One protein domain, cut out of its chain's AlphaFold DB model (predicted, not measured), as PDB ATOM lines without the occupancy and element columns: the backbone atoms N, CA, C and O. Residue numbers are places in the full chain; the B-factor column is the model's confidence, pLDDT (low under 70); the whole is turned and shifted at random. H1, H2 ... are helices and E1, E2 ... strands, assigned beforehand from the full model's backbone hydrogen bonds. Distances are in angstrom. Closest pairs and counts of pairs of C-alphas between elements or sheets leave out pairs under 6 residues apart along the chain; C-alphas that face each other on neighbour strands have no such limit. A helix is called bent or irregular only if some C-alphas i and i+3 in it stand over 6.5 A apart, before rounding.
ATOM      1  N   ILE A   2     165.383  97.828 161.445       80.44
ATOM      2  CA  ILE A   2     164.069  98.383 161.855       80.44
ATOM      3  C   ILE A   2     163.883  99.862 161.461       80.44
ATOM      4  O   ILE A   2     162.879 100.214 160.852       80.44
ATOM      5  N   ARG A   3     164.877 100.725 161.718       78.00
ATOM      6  CA  ARG A   3     164.805 102.161 161.380       78.00
ATOM      7  C   ARG A   3     164.592 102.423 159.883       78.00
ATOM      8  O   ARG A   3     163.813 103.291 159.518       78.00
ATOM      9  N   THR A   4     165.261 101.662 159.019       82.94
ATOM     10  CA  THR A   4     165.133 101.791 157.559       82.94
ATOM     11  C   THR A   4     163.743 101.372 157.077       82.94
ATOM     12  O   THR A   4     163.197 102.001 156.178       82.94
ATOM     13  N   ALA A   5     163.153 100.342 157.691       86.69
ATOM     14  CA  ALA A   5     161.784  99.923 157.394       86.69
ATOM     15  C   ALA A   5     160.758 100.978 157.839       86.69
ATOM     16  O   ALA A   5     159.901 101.356 157.045       86.69
ATOM     17  N   LEU A   6     160.903 101.515 159.057       86.06
ATOM     18  CA  LEU A   6     160.051 102.594 159.575       86.06
ATOM     19  C   LEU A   6     160.133 103.855 158.711       86.06
ATOM     20  O   LEU A   6     159.114 104.485 158.460       86.06
ATOM     21  N   LEU A   7     161.319 104.187 158.196       86.56
ATOM     22  CA  LEU A   7     161.501 105.314 157.286       86.56
ATOM     23  C   LEU A   7     160.771 105.100 155.949       86.56
ATOM     24  O   LEU A   7     160.057 105.988 155.494       86.56
ATOM     25  N   ARG A   8     160.923 103.923 155.325       88.75
ATOM     26  CA  ARG A   8     160.243 103.589 154.058       88.75
ATOM     27  C   ARG A   8     158.725 103.599 154.213       88.75
ATOM     28  O   ARG A   8     158.030 104.188 153.392       88.75
ATOM     29  N   PHE A   9     158.228 102.971 155.276       90.19
ATOM     30  CA  PHE A   9     156.802 102.952 155.577       90.19
ATOM     31  C   PHE A   9     156.286 104.354 155.919       90.19
ATOM     32  O   PHE A   9     155.226 104.751 155.452       90.19
ATOM     33  N   GLY A  10     157.087 105.148 156.633       87.19
ATOM     34  CA  GLY A  10     156.823 106.559 156.885       87.19
ATOM     35  C   GLY A  10     156.608 107.356 155.603       87.19
ATOM     36  O   GLY A  10     155.600 108.037 155.473       87.19
ATOM     37  N   TRP A  11     157.498 107.221 154.619       90.56
ATOM     38  CA  TRP A  11     157.333 107.895 153.327       90.56
ATOM     39  C   TRP A  11     156.053 107.485 152.597       90.56
ATOM     40  O   TRP A  11     155.376 108.348 152.042       90.56
ATOM     41  N   LEU A  12     155.675 106.205 152.643       91.75
ATOM     42  CA  LEU A  12     154.401 105.746 152.084       91.75
ATOM     43  C   LEU A  12     153.205 106.417 152.779       91.75
ATOM     44  O   LEU A  12     152.291 106.892 152.109       91.75
ATOM     45  N   VAL A  13     153.230 106.505 154.110       89.75
ATOM     46  CA  VAL A  13     152.180 107.171 154.895       89.75
ATOM     47  C   VAL A  13     152.124 108.673 154.602       89.75
ATOM     48  O   VAL A  13     151.035 109.222 154.449       89.75
ATOM     49  N   ALA A  14     153.271 109.339 154.454       88.56
ATOM     50  CA  ALA A  14     153.332 110.750 154.080       88.56
ATOM     51  C   ALA A  14     152.737 110.999 152.685       88.56
ATOM     52  O   ALA A  14     151.991 111.961 152.500       88.56
ATOM     53  N   LEU A  15     153.008 110.113 151.721       90.62
ATOM     54  CA  LEU A  15     152.374 110.167 150.405       90.62
ATOM     55  C   LEU A  15     150.859 109.986 150.518       90.62
ATOM     56  O   LEU A  15     150.122 110.777 149.941       90.62
ATOM     57  N   LEU A  16     150.380 109.011 151.296       90.12
ATOM     58  CA  LEU A  16     148.943 108.813 151.521       90.12
ATOM     59  C   LEU A  16     148.271 110.044 152.146       90.12
ATOM     60  O   LEU A  16     147.198 110.431 151.691       90.12
ATOM     61  N   ALA A  17     148.906 110.683 153.133       88.25
ATOM     62  CA  ALA A  17     148.414 111.926 153.732       88.25
ATOM     63  C   ALA A  17     148.357 113.082 152.719       88.25
ATOM     64  O   ALA A  17     147.436 113.896 152.749       88.25
ATOM     65  N   LEU A  18     149.334 113.158 151.813       90.38
ATOM     66  CA  LEU A  18     149.347 114.163 150.755       90.38
ATOM     67  C   LEU A  18     148.260 113.892 149.707       90.38
ATOM     68  O   LEU A  18     147.549 114.809 149.318       90.38
ATOM     69  N   PHE A  19     148.101 112.645 149.263       90.44
ATOM     70  CA  PHE A  19     147.055 112.273 148.309       90.44
ATOM     71  C   PHE A  19     145.658 112.499 148.888       90.44
ATOM     72  O   PHE A  19     144.786 113.029 148.200       90.44
ATOM     73  N   SER A  20     145.444 112.154 150.159       89.94
ATOM     74  CA  SER A  20     144.141 112.310 150.805       89.94
ATOM     75  C   SER A  20     143.689 113.762 150.907       89.94
ATOM     76  O   SER A  20     142.490 114.021 150.892       89.94
ATOM     77  N   PHE A  21     144.624 114.712 150.942       89.12
ATOM     78  CA  PHE A  21     144.341 116.146 150.937       89.12
ATOM     79  C   PHE A  21     143.625 116.625 149.658       89.12
ATOM     80  O   PHE A  21     142.858 117.590 149.691       89.12
ATOM     81  N   PHE A  22     143.831 115.926 148.539       89.94
ATOM     82  CA  PHE A  22     143.173 116.214 147.262       89.94
ATOM     83  C   PHE A  22     141.924 115.362 147.015       89.94
ATOM     84  O   PHE A  22     141.178 115.636 146.078       89.94
ATOM     85  N   LEU A  23     141.668 114.354 147.851       90.62
ATOM     86  CA  LEU A  23     140.445 113.558 147.785       90.62
ATOM     87  C   LEU A  23     139.279 114.276 148.478       90.62
ATOM     88  O   LEU A  23     139.518 115.122 149.344       90.62
ATOM     89  N   PRO A  24     138.021 113.932 148.149       88.94
ATOM     90  CA  PRO A  24     136.858 114.493 148.823       88.94
ATOM     91  C   PRO A  24     136.883 114.216 150.329       88.94
ATOM     92  O   PRO A  24     136.954 113.063 150.763       88.94
ATOM     93  N   TRP A  25     136.827 115.277 151.132       88.62
ATOM     94  CA  TRP A  25     136.686 115.201 152.592       88.62
ATOM     95  C   TRP A  25     135.240 115.382 153.027       88.62
ATOM     96  O   TRP A  25     134.851 114.875 154.078       88.62
ATOM     97  N   VAL A  26     134.458 116.093 152.220       85.56
ATOM     98  CA  VAL A  26     133.067 116.423 152.507       85.56
ATOM     99  C   VAL A  26     132.223 116.030 151.317       85.56
ATOM    100  O   VAL A  26     132.511 116.440 150.197       85.56
ATOM    101  N   VAL A  27     131.166 115.267 151.566       83.12
ATOM    102  CA  VAL A  27     130.187 114.889 150.548       83.12
ATOM    103  C   VAL A  27     128.847 115.499 150.927       83.12
ATOM    104  O   VAL A  27     128.374 115.308 152.045       83.12
ATOM    105  N   PHE A  28     128.230 116.227 150.001       77.94
ATOM    106  CA  PHE A  28     126.881 116.760 150.176       77.94
ATOM    107  C   PHE A  28     125.868 115.750 149.642       77.94
ATOM    108  O   PHE A  28     125.992 115.276 148.514       77.94
ATOM    109  N   ARG A  29     124.885 115.390 150.462       72.75
ATOM    110  CA  ARG A  29     123.858 114.383 150.177       72.75
ATOM    111  C   ARG A  29     122.490 114.865 150.632       72.75
ATOM    112  O   ARG A  29     122.370 115.858 151.345       72.75
ATOM    113  N   HIS A  30     121.450 114.140 150.236       62.50
ATOM    114  CA  HIS A  30     120.129 114.359 150.806       62.50
ATOM    115  C   HIS A  30     120.142 114.053 152.313       62.50
ATOM    116  O   HIS A  30     120.722 113.042 152.716       62.50
ATOM    117  N   SER A  41     113.233 103.589 155.793       54.09
ATOM    118  CA  SER A  41     114.420 104.303 156.284       54.09
ATOM    119  C   SER A  41     114.427 104.586 157.788       54.09
ATOM    120  O   SER A  41     115.484 104.515 158.393       54.09
ATOM    121  N   THR A  42     113.289 104.839 158.439       50.16
ATOM    122  CA  THR A  42     113.265 105.087 159.894       50.16
ATOM    123  C   THR A  42     113.433 103.811 160.716       50.16
ATOM    124  O   THR A  42     114.107 103.832 161.742       50.16
ATOM    125  N   LEU A  43     112.867 102.691 160.253       48.38
ATOM    126  CA  LEU A  43     112.978 101.401 160.933       48.38
ATOM    127  C   LEU A  43     114.371 100.786 160.723       48.38
ATOM    128  O   LEU A  43     114.967 100.312 161.688       48.38
ATOM    129  N   ALA A  44     114.921 100.891 159.506       52.59
ATOM    130  CA  ALA A  44     116.300 100.510 159.198       52.59
ATOM    131  C   ALA A  44     117.308 101.329 160.020       52.59
ATOM    132  O   ALA A  44     118.144 100.740 160.701       52.59
ATOM    133  N   LEU A  45     117.142 102.657 160.082       55.22
ATOM    134  CA  LEU A  45     117.993 103.527 160.899       55.22
ATOM    135  C   LEU A  45     117.882 103.192 162.390       55.22
ATOM    136  O   LEU A  45     118.886 103.166 163.087       55.22
ATOM    137  N   SER A  46     116.677 102.889 162.888       55.59
ATOM    138  CA  SER A  46     116.483 102.483 164.287       55.59
ATOM    139  C   SER A  46     117.111 101.123 164.605       55.59
ATOM    140  O   SER A  46     117.653 100.945 165.691       55.59
ATOM    141  N   SER A  47     117.091 100.181 163.654       54.91
ATOM    142  CA  SER A  47     117.743  98.879 163.804       54.91
ATOM    143  C   SER A  47     119.265  98.971 163.701       54.91
ATOM    144  O   SER A  47     119.960  98.256 164.415       54.91
ATOM    145  N   GLU A  48     119.789  99.883 162.880       57.44
ATOM    146  CA  GLU A  48     121.223 100.167 162.801       57.44
ATOM    147  C   GLU A  48     121.707 100.896 164.056       57.44
ATOM    148  O   GLU A  48     122.702 100.485 164.635       57.44
ATOM    149  N   LEU A  49     120.958 101.880 164.563       57.38
ATOM    150  CA  LEU A  49     121.239 102.533 165.849       57.38
ATOM    151  C   LEU A  49     121.187 101.542 167.029       57.38
ATOM    152  O   LEU A  49     121.964 101.670 167.973       57.38
ATOM    153  N   ALA A  50     120.290 100.548 166.979       58.16
ATOM    154  CA  ALA A  50     120.226  99.473 167.970       58.16
ATOM    155  C   ALA A  50     121.412  98.499 167.854       58.16
ATOM    156  O   ALA A  50     121.941  98.074 168.875       58.16
ATOM    157  N   ALA A  51     121.868  98.191 166.637       59.22
ATOM    158  CA  ALA A  51     123.091  97.419 166.413       59.22
ATOM    159  C   ALA A  51     124.360  98.196 166.829       59.22
ATOM    160  O   ALA A  51     125.328  97.591 167.289       59.22
ATOM    161  N   GLU A  52     124.345  99.530 166.732       58.03
ATOM    162  CA  GLU A  52     125.425 100.414 167.189       58.03
ATOM    163  C   GLU A  52     125.562 100.398 168.724       58.03
ATOM    164  O   GLU A  52     126.672 100.508 169.247       58.03
ATOM    165  N   ALA A  53     124.458 100.195 169.458       59.97
ATOM    166  CA  ALA A  53     124.463 100.105 170.921       59.97
ATOM    167  C   ALA A  53     125.243  98.884 171.452       59.97
ATOM    168  O   ALA A  53     125.817  98.953 172.540       59.97
ATOM    169  N   ASP A  54     125.316  97.804 170.668       64.50
ATOM    170  CA  ASP A  54     126.064  96.585 171.004       64.50
ATOM    171  C   ASP A  54     127.534  96.635 170.548       64.50
ATOM    172  O   ASP A  54     128.327  95.725 170.827       64.50
ATOM    173  N   ARG A  55     127.942  97.699 169.844       67.25
ATOM    174  CA  ARG A  55     129.289  97.806 169.290       67.25
ATOM    175  C   ARG A  55     130.297  98.203 170.376       67.25
ATOM    176  O   ARG A  55     130.102  99.194 171.083       67.25
ATOM    177  N   PRO A  56     131.439  97.499 170.507       75.75
ATOM    178  CA  PRO A  56     132.457  97.886 171.471       75.75
ATOM    179  C   PRO A  56     132.984  99.297 171.187       75.75
ATOM    180  O   PRO A  56     133.323  99.618 170.046       75.75
ATOM    181  N   TRP A  57     133.148 100.104 172.237       71.00
ATOM    182  CA  TRP A  57     133.562 101.513 172.141       71.00
ATOM    183  C   TRP A  57     134.826 101.738 171.289       71.00
ATOM    184  O   TRP A  57     134.938 102.738 170.585       71.00
ATOM    185  N   TYR A  58     135.773 100.795 171.305       72.00
ATOM    186  CA  TYR A  58     137.010 100.892 170.526       72.00
ATOM    187  C   TYR A  58     136.781 100.705 169.018       72.00
ATOM    188  O   TYR A  58     137.508 101.292 168.218       72.00
ATOM    189  N   GLN A  59     135.777  99.920 168.613       72.12
ATOM    190  CA  GLN A  59     135.422  99.755 167.202       72.12
ATOM    191  C   GLN A  59     134.711 100.997 166.677       72.12
ATOM    192  O   GLN A  59     135.082 101.482 165.615       72.12
ATOM    193  N   ALA A  60     133.774 101.552 167.452       65.06
ATOM    194  CA  ALA A  60     133.119 102.824 167.136       65.06
ATOM    195  C   ALA A  60     134.128 103.989 167.025       65.06
ATOM    196  O   ALA A  60     133.935 104.953 166.284       65.06
ATOM    197  N   PHE A  61     135.247 103.899 167.751       72.12
ATOM    198  CA  PHE A  61     136.304 104.902 167.707       72.12
ATOM    199  C   PHE A  61     137.260 104.736 166.512       72.12
ATOM    200  O   PHE A  61     137.562 105.709 165.818       72.12
ATOM    201  N   LEU A  62     137.759 103.520 166.267       73.06
ATOM    202  CA  LEU A  62     138.788 103.257 165.249       73.06
ATOM    203  C   LEU A  62     138.229 103.122 163.834       73.06
ATOM    204  O   LEU A  62     138.910 103.472 162.868       73.06
ATOM    205  N   LEU A  63     137.018 102.591 163.702       77.81
ATOM    206  CA  LEU A  63     136.406 102.357 162.407       77.81
ATOM    207  C   LEU A  63     135.469 103.510 162.050       77.81
ATOM    208  O   LEU A  63     134.900 104.157 162.935       77.81
ATOM    209  N   PRO A  64     135.329 103.805 160.751       70.69
ATOM    210  CA  PRO A  64     134.272 104.679 160.299       70.69
ATOM    211  C   PRO A  64     132.906 104.056 160.565       70.69
ATOM    212  O   PRO A  64     132.769 102.829 160.675       70.69
ATOM    213  N   GLU A  65     131.896 104.918 160.603       74.25
ATOM    214  CA  GLU A  65     130.517 104.464 160.581       74.25
ATOM    215  C   GLU A  65     130.287 103.688 159.279       74.25
ATOM    216  O   GLU A  65     130.586 104.233 158.207       74.25
ATOM    217  N   PRO A  66     129.808 102.428 159.319       71.06
ATOM    218  CA  PRO A  66     129.708 101.597 158.122       71.06
ATOM    219  C   PRO A  66     128.921 102.290 157.012       71.06
ATOM    220  O   PRO A  66     129.317 102.244 155.851       71.06
ATOM    221  N   GLN A  67     127.859 103.010 157.377       69.25
ATOM    222  CA  GLN A  67     127.020 103.749 156.443       69.25
ATOM    223  C   GLN A  67     127.769 104.902 155.771       69.25
ATOM    224  O   GLN A  67     127.760 104.979 154.543       69.25
ATOM    225  N   GLU A  68     128.459 105.764 156.536       68.69
ATOM    226  CA  GLU A  68     129.279 106.848 155.966       68.69
ATOM    227  C   GLU A  68     130.413 106.281 155.103       68.69
ATOM    228  O   GLU A  68     130.734 106.837 154.053       68.69
ATOM    229  N   PHE A  69     130.995 105.149 155.503       74.44
ATOM    230  CA  PHE A  69     132.094 104.530 154.776       74.44
ATOM    231  C   PHE A  69     131.653 103.879 153.465       74.44
ATOM    232  O   PHE A  69     132.249 104.139 152.421       74.44
ATOM    233  N   HIS A  70     130.589 103.071 153.483       71.81
ATOM    234  CA  HIS A  70     130.006 102.488 152.273       71.81
ATOM    235  C   HIS A  70     129.526 103.577 151.318       71.81
ATOM    236  O   HIS A  70     129.775 103.505 150.114       71.81
ATOM    237  N   ALA A  71     128.912 104.626 151.861       67.81
ATOM    238  CA  ALA A  71     128.561 105.826 151.126       67.81
ATOM    239  C   ALA A  71     129.783 106.458 150.446       67.81
ATOM    240  O   ALA A  71     129.736 106.714 149.239       67.81
ATOM    241  N   ALA A  72     130.862 106.706 151.191       73.44
ATOM    242  CA  ALA A  72     132.091 107.291 150.668       73.44
ATOM    243  C   ALA A  72     132.743 106.408 149.590       73.44
ATOM    244  O   ALA A  72     133.238 106.928 148.596       73.44
ATOM    245  N   LEU A  73     132.699 105.082 149.742       78.50
ATOM    246  CA  LEU A  73     133.245 104.134 148.765       78.50
ATOM    247  C   LEU A  73     132.402 104.011 147.495       78.50
ATOM    248  O   LEU A  73     132.964 103.816 146.421       78.50
ATOM    249  N   ALA A  74     131.076 104.127 147.593       75.94
ATOM    250  CA  ALA A  74     130.193 104.030 146.433       75.94
ATOM    251  C   ALA A  74     130.437 105.162 145.425       75.94
ATOM    252  O   ALA A  74     130.253 104.977 144.223       75.94
ATOM    253  N   ARG A  75     130.843 106.342 145.913       77.19
ATOM    254  CA  ARG A  75     131.110 107.532 145.097       77.19
ATOM    255  C   ARG A  75     132.342 108.287 145.622       77.19
ATOM    256  O   ARG A  75     132.205 109.358 146.206       77.19
ATOM    257  N   PRO A  76     133.556 107.746 145.414       77.38
ATOM    258  CA  PRO A  76     134.774 108.213 146.086       77.38
ATOM    259  C   PRO A  76     135.303 109.553 145.567       77.38
ATOM    260  O   PRO A  76     136.154 110.161 146.212       77.38
ATOM    261  N   LEU A  77     134.819 109.999 144.404       81.81
ATOM    262  CA  LEU A  77     135.201 111.261 143.766       81.81
ATOM    263  C   LEU A  77     134.126 112.348 143.901       81.81
ATOM    264  O   LEU A  77     134.355 113.473 143.469       81.81
ATOM    265  N   GLU A  78     132.964 112.036 144.484       81.56
ATOM    266  CA  GLU A  78     131.941 113.047 144.751       81.56
ATOM    267  C   GLU A  78     132.258 113.812 146.034       81.56
ATOM    268  O   GLU A  78     132.611 113.219 147.052       81.56
ATOM    269  N   GLY A  79     132.070 115.130 145.989       84.56
ATOM    270  CA  GLY A  79     132.277 116.020 147.125       84.56
ATOM    271  C   GLY A  79     133.411 117.015 146.910       84.56
ATOM    272  O   GLY A  79     133.942 117.163 145.813       84.56
ATOM    273  N   GLU A  80     133.767 117.708 147.983       86.69
ATOM    274  CA  GLU A  80     134.776 118.762 147.972       86.69
ATOM    275  C   GLU A  80     136.060 118.274 148.651       86.69
ATOM    276  O   GLU A  80     136.031 117.631 149.710       86.69
ATOM    277  N   SER A  81     137.204 118.564 148.029       88.50
ATOM    278  CA  SER A  81     138.513 118.181 148.564       88.50
ATOM    279  C   SER A  81     138.960 119.111 149.683       88.50
ATOM    280  O   SER A  81     138.621 120.294 149.696       88.50
ATOM    281  N   ALA A  82     139.788 118.607 150.599       85.56
ATOM    282  CA  ALA A  82     140.348 119.431 151.670       85.56
ATOM    283  C   ALA A  82     141.056 120.686 151.147       85.56
ATOM    284  O   ALA A  82     140.912 121.755 151.735       85.56
ATOM    285  N   PHE A  83     141.772 120.581 150.023       86.06
ATOM    286  CA  PHE A  83     142.413 121.731 149.386       86.06
ATOM    287  C   PHE A  83     141.426 122.835 148.996       86.06
ATOM    288  O   PHE A  83     141.656 124.001 149.326       86.06
ATOM    289  N   VAL A  84     140.345 122.478 148.295       84.62
ATOM    290  CA  VAL A  84     139.332 123.444 147.838       84.62
ATOM    291  C   VAL A  84     138.677 124.102 149.040       84.62
ATOM    292  O   VAL A  84     138.659 125.325 149.149       84.62
ATOM    293  N   ILE A  85     138.244 123.285 149.995       79.38
ATOM    294  CA  ILE A  85     137.539 123.754 151.178       79.38
ATOM    295  C   ILE A  85     138.438 124.665 152.035       79.38
ATOM    296  O   ILE A  85     137.993 125.706 152.512       79.38
ATOM    297  N   ALA A  86     139.709 124.311 152.233       82.25
ATOM    298  CA  ALA A  86     140.619 125.104 153.054       82.25
ATOM    299  C   ALA A  86     141.037 126.418 152.371       82.25
ATOM    300  O   ALA A  86     141.206 127.433 153.050       82.25
ATOM    301  N   LYS A  87     141.134 126.429 151.035       82.31
ATOM    302  CA  LYS A  87     141.321 127.652 150.243       82.31
ATOM    303  C   LYS A  87     140.106 128.575 150.362       82.31
ATOM    304  O   LYS A  87     140.258 129.776 150.568       82.31
ATOM    305  N   GLU A  88     138.906 128.017 150.263       82.00
ATOM    306  CA  GLU A  88     137.649 128.760 150.371       82.00
ATOM    307  C   GLU A  88     137.364 129.253 151.796       82.00
ATOM    308  O   GLU A  88     136.835 130.342 151.976       82.00
ATOM    309  N   ALA A  89     137.806 128.531 152.826       77.50
ATOM    310  CA  ALA A  89     137.740 128.989 154.216       77.50
ATOM    311  C   ALA A  89     138.507 130.295 154.474       77.50
ATOM    312  O   ALA A  89     138.206 131.015 155.428       77.50
ATOM    313  N   GLN A  90     139.489 130.614 153.629       75.25
ATOM    314  CA  GLN A  90     140.251 131.862 153.689       75.25
ATOM    315  C   GLN A  90     139.640 132.971 152.818       75.25
ATOM    316  O   GLN A  90     139.979 134.145 152.983       75.25
ATOM    317  N   SER A  91     138.726 132.617 151.914       72.56
ATOM    318  CA  SER A  91     137.990 133.539 151.054       72.56
ATOM    319  C   SER A  91     136.870 134.235 151.844       72.56
ATOM    320  O   SER A  91     136.205 133.642 152.689       72.56
ATOM    321  N   ALA A  92     136.650 135.529 151.586       64.94
ATOM    322  CA  ALA A  92     135.529 136.287 152.151       64.94
ATOM    323  C   ALA A  92     134.261 136.221 151.270       64.94
ATOM    324  O   ALA A  92     133.306 136.968 151.506       64.94
ATOM    325  N   ALA A  93     134.247 135.377 150.232       69.44
ATOM    326  CA  ALA A  93     133.178 135.366 149.245       69.44
ATOM    327  C   ALA A  93     131.874 134.749 149.808       69.44
ATOM    328  O   ALA A  93     131.903 133.706 150.464       69.44
ATOM    329  N   PRO A  94     130.697 135.348 149.537       59.09
ATOM    330  CA  PRO A  94     129.410 134.834 150.016       59.09
ATOM    331  C   PRO A  94     129.048 133.434 149.498       59.09
ATOM    332  O   PRO A  94     128.408 132.678 150.224       59.09
ATOM    333  N   ALA A  95     129.462 133.087 148.273       59.28
ATOM    334  CA  ALA A  95     129.173 131.794 147.645       59.28
ATOM    335  C   ALA A  95     129.843 130.609 148.372       59.28
ATOM    336  O   ALA A  95     129.323 129.496 148.354       59.28
ATOM    337  N   ASP A  96     130.929 130.873 149.101       64.69
ATOM    338  CA  ASP A  96     131.758 129.855 149.755       64.69
ATOM    339  C   ASP A  96     131.258 129.517 151.177       64.69
ATOM    340  O   ASP A  96     131.739 128.585 151.833       64.69
ATOM    341  N   ARG A  97     130.250 130.249 151.681       66.88
ATOM    342  CA  ARG A  97     129.722 130.098 153.050       66.88
ATOM    343  C   ARG A  97     129.114 128.725 153.317       66.88
ATOM    344  O   ARG A  97     129.217 128.221 154.430       66.88
ATOM    345  N   HIS A  98     128.495 128.098 152.318       68.31
ATOM    346  CA  HIS A  98     127.880 126.778 152.492       68.31
ATOM    347  C   HIS A  98     128.927 125.665 152.619       68.31
ATOM    348  O   HIS A  98     128.780 124.771 153.452       68.31
ATOM    349  N   ARG A  99     130.013 125.756 151.842       70.12
ATOM    350  CA  ARG A  99     131.121 124.791 151.866       70.12
ATOM    351  C   ARG A  99     131.935 124.899 153.152       70.12
ATOM    352  O   ARG A  99     132.249 123.897 153.788       70.12
ATOM    353  N   THR A 100     132.183 126.124 153.599       68.44
ATOM    354  CA  THR A 100     132.881 126.407 154.860       68.44
ATOM    355  C   THR A 100     132.033 126.089 156.098       68.44
ATOM    356  O   THR A 100     132.569 125.613 157.098       68.44
ATOM    357  N   ALA A 101     130.705 126.233 156.020       71.00
ATOM    358  CA  ALA A 101     129.787 125.786 157.071       71.00
ATOM    359  C   ALA A 101     129.723 124.252 157.217       71.00
ATOM    360  O   ALA A 101     129.357 123.738 158.272       71.00
ATOM    361  N   ALA A 102     130.078 123.492 156.179       73.19
ATOM    362  CA  ALA A 102     130.177 122.039 156.289       73.19
ATOM    363  C   ALA A 102     131.403 121.613 157.119       73.19
ATOM    364  O   ALA A 102     131.313 120.676 157.911       73.19
ATOM    365  N   LEU A 103     132.523 122.343 157.016       73.19
ATOM    366  CA  LEU A 103     133.692 122.127 157.881       73.19
ATOM    367  C   LEU A 103     133.398 122.419 159.342       73.19
ATOM    368  O   LEU A 103     133.783 121.632 160.205       73.19
ATOM    369  N   SER A 104     132.746 123.547 159.630       73.00
ATOM    370  CA  SER A 104     132.414 123.902 161.011       73.00
ATOM    371  C   SER A 104     131.532 122.840 161.659       73.00
ATOM    372  O   SER A 104     131.703 122.563 162.842       73.00
ATOM    373  N   LYS A 105     130.667 122.179 160.880       75.75
ATOM    374  CA  LYS A 105     129.881 121.025 161.336       75.75
ATOM    375  C   LYS A 105     130.705 119.762 161.562       75.75
ATOM    376  O   LYS A 105     130.417 119.043 162.500       75.75
ATOM    377  N   ILE A 106     131.716 119.481 160.741       75.94
ATOM    378  CA  ILE A 106     132.575 118.295 160.920       75.94
ATOM    379  C   ILE A 106     133.497 118.451 162.133       75.94
ATOM    380  O   ILE A 106     133.698 117.505 162.890       75.94
ATOM    381  N   PHE A 107     134.070 119.641 162.307       76.19
ATOM    382  CA  PHE A 107     135.059 119.912 163.350       76.19
ATOM    383  C   PHE A 107     134.457 120.535 164.623       76.19
ATOM    384  O   PHE A 107     135.184 120.734 165.594       76.19
ATOM    385  N   SER A 108     133.154 120.843 164.632       77.94
ATOM    386  CA  SER A 108     132.458 121.599 165.692       77.94
ATOM    387  C   SER A 108     133.118 122.945 166.016       77.94
ATOM    388  O   SER A 108     133.244 123.318 167.183       77.94
ATOM    389  N   LEU A 109     133.587 123.673 164.998       77.38
ATOM    390  CA  LEU A 109     134.321 124.931 165.181       77.38
ATOM    391  C   LEU A 109     133.497 126.141 164.738       77.38
ATOM    392  O   LEU A 109     132.996 126.137 163.618       77.38
ATOM    393  N   PRO A 110     133.399 127.204 165.556       72.19
ATOM    394  CA  PRO A 110     132.612 128.386 165.212       72.19
ATOM    395  C   PRO A 110     133.252 129.234 164.103       72.19
ATOM    396  O   PRO A 110     132.531 129.886 163.352       72.19
ATOM    397  N   ASP A 111     134.583 129.215 163.977       79.62
ATOM    398  CA  ASP A 111     135.305 129.966 162.947       79.62
ATOM    399  C   ASP A 111     135.768 129.039 161.802       79.62
ATOM    400  O   ASP A 111     136.639 128.182 162.015       79.62
ATOM    401  N   PRO A 112     135.241 129.209 160.573       72.00
ATOM    402  CA  PRO A 112     135.652 128.410 159.422       72.00
ATOM    403  C   PRO A 112     137.129 128.597 159.054       72.00
ATOM    404  O   PRO A 112     137.735 127.667 158.525       72.00
ATOM    405  N   ARG A 113     137.748 129.744 159.371       77.31
ATOM    406  CA  ARG A 113     139.177 129.985 159.099       77.31
ATOM    407  C   ARG A 113     140.061 129.066 159.929       77.31
ATOM    408  O   ARG A 113     141.027 128.503 159.418       77.31
ATOM    409  N   VAL A 114     139.697 128.872 161.198       78.19
ATOM    410  CA  VAL A 114     140.387 127.948 162.107       78.19
ATOM    411  C   VAL A 114     140.219 126.509 161.623       78.19
ATOM    412  O   VAL A 114     141.193 125.758 161.594       78.19
ATOM    413  N   ALA A 115     139.021 126.136 161.162       74.56
ATOM    414  CA  ALA A 115     138.792 124.825 160.559       74.56
ATOM    415  C   ALA A 115     139.658 124.613 159.301       74.56
ATOM    416  O   ALA A 115     140.290 123.570 159.165       74.56
ATOM    417  N   GLY A 116     139.774 125.621 158.429       78.38
ATOM    418  CA  GLY A 116     140.658 125.579 157.260       78.38
ATOM    419  C   GLY A 116     142.136 125.394 157.624       78.38
ATOM    420  O   GLY A 116     142.830 124.591 157.004       78.38
ATOM    421  N   LEU A 117     142.623 126.071 158.670       81.50
ATOM    422  CA  LEU A 117     143.990 125.876 159.171       81.50
ATOM    423  C   LEU A 117     144.220 124.453 159.694       81.50
ATOM    424  O   LEU A 117     145.262 123.863 159.414       81.50
ATOM    425  N   ILE A 118     143.249 123.880 160.407       80.81
ATOM    426  CA  ILE A 118     143.322 122.494 160.893       80.81
ATOM    427  C   ILE A 118     143.382 121.510 159.723       80.81
ATOM    428  O   ILE A 118     144.180 120.573 159.753       80.81
ATOM    429  N   VAL A 119     142.607 121.753 158.664       83.12
ATOM    430  CA  VAL A 119     142.627 120.935 157.443       83.12
ATOM    431  C   VAL A 119     144.021 120.911 156.803       83.12
ATOM    432  O   VAL A 119     144.485 119.839 156.425       83.12
ATOM    433  N   TYR A 120     144.730 122.046 156.745       82.31
ATOM    434  CA  TYR A 120     146.130 122.090 156.288       82.31
ATOM    435  C   TYR A 120     147.114 121.452 157.281       82.31
ATOM    436  O   TYR A 120     148.115 120.858 156.872       82.31
ATOM    437  N   ALA A 121     146.848 121.565 158.584       81.88
ATOM    438  CA  ALA A 121     147.738 121.068 159.628       81.88
ATOM    439  C   ALA A 121     147.842 119.535 159.648       81.88
ATOM    440  O   ALA A 121     148.899 119.010 159.984       81.88
ATOM    441  N   ILE A 122     146.787 118.813 159.258       80.94
ATOM    442  CA  ILE A 122     146.755 117.339 159.252       80.94
ATOM    443  C   ILE A 122     147.817 116.732 158.309       80.94
ATOM    444  O   ILE A 122     148.691 116.007 158.798       80.94
ATOM    445  N   PRO A 123     147.822 117.017 156.988       79.81
ATOM    446  CA  PRO A 123     148.861 116.504 156.098       79.81
ATOM    447  C   PRO A 123     150.237 117.091 156.436       79.81
ATOM    448  O   PRO A 123     151.234 116.373 156.368       79.81
ATOM    449  N   ALA A 124     150.312 118.354 156.870       83.94
ATOM    450  CA  ALA A 124     151.575 118.969 157.271       83.94
ATOM    451  C   ALA A 124     152.223 118.239 158.462       83.94
ATOM    452  O   ALA A 124     153.413 117.938 158.410       83.94
ATOM    453  N   ALA A 125     151.453 117.893 159.500       81.44
ATOM    454  CA  ALA A 125     151.940 117.142 160.656       81.44
ATOM    455  C   ALA A 125     152.420 115.736 160.264       81.44
ATOM    456  O   ALA A 125     153.494 115.304 160.693       81.44
ATOM    457  N   ALA A 126     151.667 115.051 159.394       78.62
ATOM    458  CA  ALA A 126     152.040 113.732 158.894       78.62
ATOM    459  C   ALA A 126     153.362 113.763 158.104       78.62
ATOM    460  O   ALA A 126     154.222 112.914 158.329       78.62
ATOM    461  N   ILE A 127     153.553 114.754 157.225       81.75
ATOM    462  CA  ILE A 127     154.782 114.915 156.429       81.75
ATOM    463  C   ILE A 127     155.956 115.330 157.321       81.75
ATOM    464  O   ILE A 127     157.034 114.735 157.248       81.75
ATOM    465  N   LEU A 128     155.745 116.316 158.197       83.31
ATOM    466  CA  LEU A 128     156.782 116.847 159.076       83.31
ATOM    467  C   LEU A 128     157.378 115.740 159.952       83.31
ATOM    468  O   LEU A 128     158.594 115.679 160.110       83.31
ATOM    469  N   GLY A 129     156.564 114.807 160.453       74.81
ATOM    470  CA  GLY A 129     157.078 113.704 161.268       74.81
ATOM    471  C   GLY A 129     158.037 112.778 160.550       74.81
ATOM    472  O   GLY A 129     159.054 112.389 161.125       74.81
ATOM    473  N   ILE A 130     157.786 112.493 159.279       79.94
ATOM    474  CA  ILE A 130     158.652 111.626 158.477       79.94
ATOM    475  C   ILE A 130     159.920 112.358 158.040       79.94
ATOM    476  O   ILE A 130     161.012 111.779 158.038       79.94
ATOM    477  N   VAL A 131     159.810 113.654 157.746       83.12
ATOM    478  CA  VAL A 131     160.967 114.509 157.463       83.12
ATOM    479  C   VAL A 131     161.899 114.550 158.676       83.12
ATOM    480  O   VAL A 131     163.086 114.252 158.555       83.12
ATOM    481  N   LEU A 132     161.370 114.818 159.872       80.44
ATOM    482  CA  LEU A 132     162.174 114.878 161.097       80.44
ATOM    483  C   LEU A 132     162.809 113.518 161.443       80.44
ATOM    484  O   LEU A 132     163.952 113.459 161.906       80.44
ATOM    485  N   LEU A 133     162.115 112.415 161.146       78.88
ATOM    486  CA  LEU A 133     162.653 111.055 161.250       78.88
ATOM    487  C   LEU A 133     163.865 110.828 160.331       78.88
ATOM    488  O   LEU A 133     164.844 110.184 160.731       78.88
ATOM    489  N   SER A 134     163.795 111.366 159.109       82.19
ATOM    490  CA  SER A 134     164.846 111.278 158.086       82.19
ATOM    491  C   SER A 134     166.122 111.987 158.536       82.19
ATOM    492  O   SER A 134     167.213 111.443 158.381       82.19
ATOM    493  N   PHE A 135     165.980 113.148 159.183       80.75
ATOM    494  CA  PHE A 135     167.102 113.912 159.737       80.75
ATOM    495  C   PHE A 135     167.701 113.307 161.013       80.75
ATOM    496  O   PHE A 135     168.747 113.754 161.473       80.75
ATOM    497  N   GLY A 136     167.080 112.271 161.586       71.88
ATOM    498  CA  GLY A 136     167.605 111.610 162.780       71.88
ATOM    499  C   GLY A 136     167.631 112.508 164.010       71.88
ATOM    500  O   GLY A 136     168.548 112.394 164.820       71.88
ATOM    501  N   LEU A 137     166.633 113.381 164.138       71.31
ATOM    502  CA  LEU A 137     166.439 114.210 165.321       71.31
ATOM    503  C   LEU A 137     166.362 113.377 166.605       71.31
ATOM    504  O   LEU A 137     166.005 112.196 166.597       71.31
ATOM    505  N   GLY A 138     166.702 114.022 167.722       71.25
ATOM    506  CA  GLY A 138     166.701 113.399 169.041       71.25
ATOM    507  C   GLY A 138     165.332 112.841 169.452       71.25
ATOM    508  O   GLY A 138     164.288 113.168 168.893       71.25
ATOM    509  N   ARG A 139     165.331 112.008 170.494       82.12
ATOM    510  CA  ARG A 139     164.133 111.320 171.005       82.12
ATOM    511  C   ARG A 139     162.978 112.269 171.364       82.12
ATOM    512  O   ARG A 139     161.827 111.945 171.092       82.12
ATOM    513  N   ILE A 140     163.277 113.414 171.979       84.38
ATOM    514  CA  ILE A 140     162.280 114.359 172.514       84.38
ATOM    515  C   ILE A 140     161.396 114.986 171.417       84.38
ATOM    516  O   ILE A 140     160.178 114.864 171.529       84.38
ATOM    517  N   PRO A 141     161.932 115.614 170.350       83.69
ATOM    518  CA  PRO A 141     161.091 116.202 169.302       83.69
ATOM    519  C   PRO A 141     160.229 115.161 168.579       83.69
ATOM    520  O   PRO A 141     159.080 115.447 168.254       83.69
ATOM    521  N   LEU A 142     160.740 113.940 168.387       83.25
ATOM    522  CA  LEU A 142     159.948 112.843 167.828       83.25
ATOM    523  C   LEU A 142     158.802 112.452 168.773       83.25
ATOM    524  O   LEU A 142     157.661 112.365 168.335       83.25
ATOM    525  N   LEU A 143     159.066 112.286 170.074       86.19
ATOM    526  CA  LEU A 143     158.015 112.005 171.060       86.19
ATOM    527  C   LEU A 143     156.921 113.075 171.051       86.19
ATOM    528  O   LEU A 143     155.744 112.734 170.958       86.19
ATOM    529  N   LEU A 144     157.304 114.353 171.115       86.50
ATOM    530  CA  LEU A 144     156.353 115.464 171.120       86.50
ATOM    531  C   LEU A 144     155.478 115.451 169.870       86.50
ATOM    532  O   LEU A 144     154.260 115.551 169.969       86.50
ATOM    533  N   LEU A 145     156.076 115.265 168.696       85.38
ATOM    534  CA  LEU A 145     155.325 115.250 167.451       85.38
ATOM    535  C   LEU A 145     154.418 114.024 167.310       85.38
ATOM    536  O   LEU A 145     153.304 114.142 166.798       85.38
ATOM    537  N   GLY A 146     154.871 112.860 167.780       85.44
ATOM    538  CA  GLY A 146     154.056 111.650 167.832       85.44
ATOM    539  C   GLY A 146     152.833 111.837 168.732       85.44
ATOM    540  O   GLY A 146     151.719 111.517 168.323       85.44
ATOM    541  N   LEU A 147     153.021 112.432 169.915       88.19
ATOM    542  CA  LEU A 147     151.932 112.760 170.838       88.19
ATOM    543  C   LEU A 147     150.976 113.809 170.260       88.19
ATOM    544  O   LEU A 147     149.768 113.630 170.358       88.19
ATOM    545  N   LEU A 148     151.490 114.863 169.621       87.56
ATOM    546  CA  LEU A 148     150.660 115.885 168.973       87.56
ATOM    547  C   LEU A 148     149.830 115.297 167.828       87.56
ATOM    548  O   LEU A 148     148.636 115.568 167.738       87.56
ATOM    549  N   SER A 149     150.435 114.452 166.992       86.31
ATOM    550  CA  SER A 149     149.741 113.790 165.880       86.31
ATOM    551  C   SER A 149     148.675 112.815 166.389       86.31
ATOM    552  O   SER A 149     147.548 112.817 165.899       86.31
ATOM    553  N   GLY A 150     148.999 112.023 167.417       86.06
ATOM    554  CA  GLY A 150     148.051 111.110 168.057       86.06
ATOM    555  C   GLY A 150     146.906 111.844 168.761       86.06
ATOM    556  O   GLY A 150     145.748 111.468 168.605       86.06
ATOM    557  N   GLY A 151     147.207 112.930 169.475       86.25
ATOM    558  CA  GLY A 151     146.207 113.791 170.105       86.25
ATOM    559  C   GLY A 151     145.287 114.451 169.079       86.25
ATOM    560  O   GLY A 151     144.073 114.431 169.251       86.25
ATOM    561  N   ALA A 152     145.840 114.958 167.974       85.94
ATOM    562  CA  ALA A 152     145.054 115.511 166.873       85.94
ATOM    563  C   ALA A 152     144.136 114.455 166.239       85.94
ATOM    564  O   ALA A 152     142.957 114.733 166.029       85.94
ATOM    565  N   TYR A 153     144.632 113.232 166.007       88.56
ATOM    566  CA  TYR A 153     143.796 112.116 165.559       88.56
ATOM    567  C   TYR A 153     142.626 111.879 166.520       88.56
ATOM    568  O   TYR A 153     141.479 111.878 166.082       88.56
ATOM    569  N   VAL A 154     142.901 111.741 167.823       87.25
ATOM    570  CA  VAL A 154     141.870 111.479 168.838       87.25
ATOM    571  C   VAL A 154     140.821 112.586 168.865       87.25
ATOM    572  O   VAL A 154     139.628 112.297 168.826       87.25
ATOM    573  N   LEU A 155     141.251 113.848 168.883       86.56
ATOM    574  CA  LEU A 155     140.349 114.997 168.924       86.56
ATOM    575  C   LEU A 155     139.452 115.063 167.686       86.56
ATOM    576  O   LEU A 155     138.240 115.208 167.823       86.56
ATOM    577  N   ILE A 156     140.019 114.925 166.485       85.50
ATOM    578  CA  ILE A 156     139.225 114.976 165.252       85.50
ATOM    579  C   ILE A 156     138.266 113.785 165.198       85.50
ATOM    580  O   ILE A 156     137.113 113.944 164.811       85.50
ATOM    581  N   ARG A 157     138.707 112.601 165.633       87.31
ATOM    582  CA  ARG A 157     137.871 111.399 165.671       87.31
ATOM    583  C   ARG A 157     136.665 111.566 166.595       87.31
ATOM    584  O   ARG A 157     135.550 111.259 166.180       87.31
ATOM    585  N   LEU A 158     136.874 112.114 167.794       83.38
ATOM    586  CA  LEU A 158     135.791 112.445 168.724       83.38
ATOM    587  C   LEU A 158     134.797 113.419 168.091       83.38
ATOM    588  O   LEU A 158     133.606 113.131 168.071       83.38
ATOM    589  N   ARG A 159     135.277 114.513 167.485       83.50
ATOM    590  CA  ARG A 159     134.403 115.497 166.823       83.50
ATOM    591  C   ARG A 159     133.602 114.905 165.671       83.50
ATOM    592  O   ARG A 159     132.408 115.174 165.556       83.50
ATOM    593  N   VAL A 160     134.231 114.069 164.847       83.44
ATOM    594  CA  VAL A 160     133.555 113.388 163.738       83.44
ATOM    595  C   VAL A 160     132.476 112.430 164.253       83.44
ATOM    596  O   VAL A 160     131.424 112.325 163.630       83.44
ATOM    597  N   ASN A 161     132.682 111.762 165.384       80.88
ATOM    598  CA  ASN A 161     131.661 110.879 165.949       80.88
ATOM    599  C   ASN A 161     130.527 111.668 166.624       80.88
ATOM    600  O   ASN A 161     129.360 111.408 166.353       80.88
ATOM    601  N   GLU A 162     130.857 112.678 167.434       80.44
ATOM    602  CA  GLU A 162     129.876 113.529 168.129       80.44
ATOM    603  C   GLU A 162     128.918 114.228 167.158       80.44
ATOM    604  O   GLU A 162     127.725 114.337 167.425       80.44
ATOM    605  N   THR A 163     129.423 114.680 166.009       79.62
ATOM    606  CA  THR A 163     128.624 115.435 165.032       79.62
ATOM    607  C   THR A 163     127.932 114.560 163.992       79.62
ATOM    608  O   THR A 163     127.352 115.094 163.048       79.62
ATOM    609  N   PHE A 164     127.965 113.229 164.129       76.44
ATOM    610  CA  PHE A 164     127.356 112.315 163.158       76.44
ATOM    611  C   PHE A 164     125.869 112.618 162.910       76.44
ATOM    612  O   PHE A 164     125.474 112.818 161.763       76.44
ATOM    613  N   LEU A 165     125.058 112.737 163.968       71.62
ATOM    614  CA  LEU A 165     123.619 113.014 163.841       71.62
ATOM    615  C   LEU A 165     123.335 114.390 163.212       71.62
ATOM    616  O   LEU A 165     122.478 114.512 162.333       71.62
ATOM    617  N   ASP A 166     124.085 115.420 163.599       77.19
ATOM    618  CA  ASP A 166     123.947 116.773 163.039       77.19
ATOM    619  C   ASP A 166     124.329 116.821 161.551       77.19
ATOM    620  O   ASP A 166     123.722 117.528 160.738       77.19
ATOM    621  N   ARG A 167     125.346 116.053 161.163       80.25
ATOM    622  CA  ARG A 167     125.780 115.898 159.772       80.25
ATOM    623  C   ARG A 167     124.748 115.138 158.943       80.25
ATOM    624  O   ARG A 167     124.302 115.652 157.915       80.25
ATOM    625  N   ALA A 168     124.296 113.992 159.447       72.88
ATOM    626  CA  ALA A 168     123.259 113.157 158.851       72.88
ATOM    627  C   ALA A 168     121.982 113.954 158.533       72.88
ATOM    628  O   ALA A 168     121.487 113.932 157.404       72.88
ATOM    629  N   THR A 169     121.484 114.722 159.504       73.25
ATOM    630  CA  THR A 169     120.264 115.540 159.372       73.25
ATOM    631  C   THR A 169     120.441 116.787 158.512       73.25
ATOM    632  O   THR A 169     119.456 117.384 158.083       73.25
ATOM    633  N   SER A 170     121.677 117.195 158.226       72.12
ATOM    634  CA  SER A 170     121.955 118.343 157.363       72.12
ATOM    635  C   SER A 170     122.475 117.984 155.977       72.12
ATOM    636  O   SER A 170     122.804 118.886 155.205       72.12
ATOM    637  N   GLY A 171     122.516 116.690 155.645       74.88
ATOM    638  CA  GLY A 171     122.968 116.227 154.336       74.88
ATOM    639  C   GLY A 171     124.473 116.399 154.125       74.88
ATOM    640  O   GLY A 171     124.933 116.493 152.992       74.88
ATOM    641  N   VAL A 172     125.256 116.479 155.199       80.62
ATOM    642  CA  VAL A 172     126.720 116.525 155.134       80.62
ATOM    643  C   VAL A 172     127.238 115.154 155.546       80.62
ATOM    644  O   VAL A 172     126.830 114.637 156.574       80.62
ATOM    645  N   ALA A 173     128.139 114.560 154.775       81.31
ATOM    646  CA  ALA A 173     128.779 113.290 155.111       81.31
ATOM    647  C   ALA A 173     130.302 113.404 155.000       81.31
ATOM    648  O   ALA A 173     130.830 114.256 154.279       81.31
ATOM    649  N   THR A 174     131.015 112.535 155.716       84.19
ATOM    650  CA  THR A 174     132.473 112.443 155.614       84.19
ATOM    651  C   THR A 174     132.876 111.723 154.323       84.19
ATOM    652  O   THR A 174     132.312 110.699 153.946       84.19
ATOM    653  N   GLY A 175     133.845 112.288 153.607       86.31
ATOM    654  CA  GLY A 175     134.403 111.710 152.387       86.31
ATOM    655  C   GLY A 175     135.606 110.808 152.658       86.31
ATOM    656  O   GLY A 175     136.219 110.849 153.728       86.31
ATOM    657  N   ILE A 176     135.984 110.005 151.659       87.69
ATOM    658  CA  ILE A 176     137.084 109.031 151.766       87.69
ATOM    659  C   ILE A 176     138.435 109.689 152.086       87.69
ATOM    660  O   ILE A 176     139.262 109.108 152.789       87.69
ATOM    661  N   GLY A 177     138.648 110.926 151.628       89.81
ATOM    662  CA  GLY A 177     139.873 111.673 151.886       89.81
ATOM    663  C   GLY A 177     140.083 111.961 153.371       89.81
ATOM    664  O   GLY A 177     141.197 111.787 153.865       89.81
ATOM    665  N   LEU A 178     139.022 112.304 154.112       88.62
ATOM    666  CA  LEU A 178     139.121 112.557 155.554       88.62
ATOM    667  C   LEU A 178     139.538 111.284 156.300       88.62
ATOM    668  O   LEU A 178     140.409 111.325 157.168       88.62
ATOM    669  N   TRP A 179     138.968 110.138 155.923       88.38
ATOM    670  CA  TRP A 179     139.300 108.845 156.519       88.38
ATOM    671  C   TRP A 179     140.751 108.448 156.277       88.38
ATOM    672  O   TRP A 179     141.464 108.121 157.225       88.38
ATOM    673  N   ILE A 180     141.221 108.552 155.032       89.94
ATOM    674  CA  ILE A 180     142.620 108.266 154.700       89.94
ATOM    675  C   ILE A 180     143.551 109.229 155.450       89.94
ATOM    676  O   ILE A 180     144.576 108.795 155.971       89.94
ATOM    677  N   ALA A 181     143.193 110.514 155.565       89.69
ATOM    678  CA  ALA A 181     143.975 111.497 156.315       89.69
ATOM    679  C   ALA A 181     144.080 111.154 157.810       89.69
ATOM    680  O   ALA A 181     145.174 111.200 158.372       89.69
ATOM    681  N   LEU A 182     142.972 110.760 158.446       89.25
ATOM    682  CA  LEU A 182     142.953 110.343 159.851       89.25
ATOM    683  C   LEU A 182     143.818 109.104 160.091       89.25
ATOM    684  O   LEU A 182     144.613 109.072 161.029       89.25
ATOM    685  N   TRP A 183     143.708 108.105 159.217       89.56
ATOM    686  CA  TRP A 183     144.513 106.891 159.314       89.56
ATOM    687  C   TRP A 183     145.993 107.177 159.069       89.56
ATOM    688  O   TRP A 183     146.845 106.662 159.791       89.56
ATOM    689  N   ALA A 184     146.318 108.046 158.111       89.44
ATOM    690  CA  ALA A 184     147.692 108.465 157.874       89.44
ATOM    691  C   ALA A 184     148.272 109.222 159.080       89.44
ATOM    692  O   ALA A 184     149.409 108.967 159.471       89.44
ATOM    693  N   LEU A 185     147.487 110.087 159.728       89.00
ATOM    694  CA  LEU A 185     147.892 110.791 160.945       89.00
ATOM    695  C   LEU A 185     148.163 109.819 162.105       89.00
ATOM    696  O   LEU A 185     149.194 109.926 162.775       89.00
ATOM    697  N   PHE A 186     147.282 108.834 162.304       90.25
ATOM    698  CA  PHE A 186     147.452 107.775 163.302       90.25
ATOM    699  C   PHE A 186     148.708 106.928 163.039       90.25
ATOM    700  O   PHE A 186     149.517 106.709 163.943       90.25
ATOM    701  N   LEU A 187     148.916 106.493 161.793       90.50
ATOM    702  CA  LEU A 187     150.089 105.709 161.405       90.50
ATOM    703  C   LEU A 187     151.385 106.513 161.550       90.50
ATOM    704  O   LEU A 187     152.364 105.987 162.077       90.50
ATOM    705  N   SER A 188     151.395 107.789 161.159       87.50
ATOM    706  CA  SER A 188     152.543 108.679 161.372       87.50
ATOM    707  C   SER A 188     152.874 108.820 162.856       87.50
ATOM    708  O   SER A 188     154.042 108.686 163.229       87.50
ATOM    709  N   ALA A 189     151.869 109.005 163.720       89.06
ATOM    710  CA  ALA A 189     152.062 109.042 165.169       89.06
ATOM    711  C   ALA A 189     152.712 107.746 165.680       89.06
ATOM    712  O   ALA A 189     153.725 107.796 166.381       89.06
ATOM    713  N   ALA A 190     152.195 106.585 165.268       90.56
ATOM    714  CA  ALA A 190     152.741 105.286 165.649       90.56
ATOM    715  C   ALA A 190     154.199 105.104 165.187       90.56
ATOM    716  O   ALA A 190     155.057 104.725 165.985       90.56
ATOM    717  N   ILE A 191     154.515 105.423 163.927       89.62
ATOM    718  CA  ILE A 191     155.868 105.294 163.353       89.62
ATOM    719  C   ILE A 191     156.872 106.183 164.090       89.62
ATOM    720  O   ILE A 191     157.985 105.743 164.407       89.62
ATOM    721  N   VAL A 192     156.488 107.429 164.364       87.94
ATOM    722  CA  VAL A 192     157.329 108.407 165.055       87.94
ATOM    723  C   VAL A 192     157.556 107.988 166.511       87.94
ATOM    724  O   VAL A 192     158.702 107.986 166.967       87.94
ATOM    725  N   LEU A 193     156.512 107.549 167.225       88.19
ATOM    726  CA  LEU A 193     156.630 107.058 168.602       88.19
ATOM    727  C   LEU A 193     157.514 105.808 168.682       88.19
ATOM    728  O   LEU A 193     158.460 105.785 169.471       88.19
ATOM    729  N   LEU A 194     157.284 104.812 167.823       89.50
ATOM    730  CA  LEU A 194     158.105 103.599 167.758       89.50
ATOM    731  C   LEU A 194     159.573 103.922 167.467       89.50
ATOM    732  O   LEU A 194     160.477 103.373 168.100       89.50
ATOM    733  N   SER A 195     159.820 104.856 166.550       85.25
ATOM    734  CA  SER A 195     161.175 105.299 166.231       85.25
ATOM    735  C   SER A 195     161.825 106.028 167.398       85.25
ATOM    736  O   SER A 195     162.985 105.755 167.697       85.25
ATOM    737  N   SER A 196     161.080 106.883 168.108       84.75
ATOM    738  CA  SER A 196     161.588 107.602 169.279       84.75
ATOM    739  C   SER A 196     162.044 106.642 170.388       84.75
ATOM    740  O   SER A 196     163.129 106.822 170.952       84.75
ATOM    741  N   LEU A 197     161.273 105.574 170.632       83.25
ATOM    742  CA  LEU A 197     161.589 104.513 171.589       83.25
ATOM    743  C   LEU A 197     162.819 103.706 171.152       83.25
ATOM    744  O   LEU A 197     163.648 103.350 171.987       83.25
ATOM    745  N   ALA A 198     162.982 103.468 169.847       80.44
ATOM    746  CA  ALA A 198     164.153 102.786 169.300       80.44
ATOM    747  C   ALA A 198     165.447 103.616 169.431       80.44
ATOM    748  O   ALA A 198     166.514 103.045 169.653       80.44
ATOM    749  N   THR A 199     165.376 104.949 169.335       70.06
ATOM    750  CA  THR A 199     166.528 105.851 169.556       70.06
ATOM    751  C   THR A 199     166.965 105.969 171.016       70.06
ATOM    752  O   THR A 199     168.113 106.317 171.262       70.06
ATOM    753  N   GLY A 200     166.087 105.681 171.983       58.16
ATOM    754  CA  GLY A 200     166.365 105.824 173.419       58.16
ATOM    755  C   GLY A 200     167.169 104.689 174.065       58.16
ATOM    756  O   GLY A 200     167.332 104.712 175.278       58.16
ATOM    757  N   LYS A 201     167.633 103.696 173.293       54.03
ATOM    758  CA  LYS A 201     168.472 102.577 173.768       54.03
ATOM    759  C   LYS A 201     169.985 102.837 173.633       54.03
ATOM    760  O   LYS A 201     170.751 101.881 173.552       54.03
TER     761      LYS A 201
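Overview. This is residues 2 to 30 and 41 to 201 of the 202 residues of an uncharacterized protein of Verrucomicrobium sp. GAS474 (UniProt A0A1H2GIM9). Four long helices, H1, H7, H8 and H10, lie side by side as an up-and-down bundle, each running against the one before it in the chain. At one end of it the small sheet of E1 and E2 has the short helices H4, H5, H6 and H9 round it, and on the side of H4 residues 41 to 47 of H2 and residues 53 to 59 stick out. The printed part has 190 residues with ten named helices and two named strands, in the order H1 E1 H2 H3 H4 H5 H6 H7 H8 H9 E2 H10; the sheet, E1 - E2, is antiparallel. The class is mostly helix, and the whole is compact, with a radius of gyration of the C-alphas of 17.7 A and spans of 57 by 45 by 27 A.

Along the chain. H1, residues 2 to 22, starts at C-alpha 2 (164.069, 98.383, 161.855) and is 31.1 A long. E1 is residues 24 to 28. Beyond the cut come H2, residues 41 to 53, 18.2 A, H3, 57 to 62, H4, 66 to 74, H5, 82 to 89, and H6, 94 to 107, 20.8 A. H6 is irregular: C-alphas 95 and 98 are 7.1 A apart. H7, residues 112 to 134, 33.9 A, has a kink of 33 degrees near residue 124. H8 is residues 139 to 162, 34.4 A, H9 is 164 to 170, E2 is 172 to 174, and H10, residues 176 to 199, 34.5 A, ends at C-alpha 199 (166.528, 105.851, 169.556).

Arrangement. H7 is the hub, touching five helices, among them H1, closest at the C-alphas of Ala 14 and Ile 127, 5.0 A. H7 and H8 form a helical hairpin. H10 touches H8 at a shallow tilt of 28 degrees, opposite ways, closest at the C-alphas of Gly 146 and Ala 189, 4.2 A. H10 touches H1, closest at the C-alphas of Ser 20 and Gly 177, 4.4 A. Between E1 and E2, N 27 and O 173 are within hydrogen-bond range at 2.9 A. H5 touches H7, closest at the C-alphas of Ala 86 and Gly 116, 4.2 A. H6 touches H5, closest at the C-alphas of Ala 89 and Thr 100, 5.5 A. With 3 pairs of C-alphas within 8 A each, H9 only just touches H6, H4 only just touches H10 and H3 only just touches H8. H2 touches no helix. Every O i to N i+4 pair is within hydrogen-bond range in H2, H3, H4, H5, H8, H9 and H10; the counts are 16 of 17 in H1, 7 of 10 in H6 and 17 of 19 in H7.

Size, cuts and confidence. The C-alphas of Thr 42 and Lys 201, the two farthest apart, are 57.0 A apart. Residues 31 to 40 are not printed, and C-alphas 30 and 41 are 12.8 A apart across the cut. Of the links that are printed whole, none is long. Mean pLDDT of the printed part is 78.6; residues 41 to 55 and 92 to 98 are among the 30 under 70.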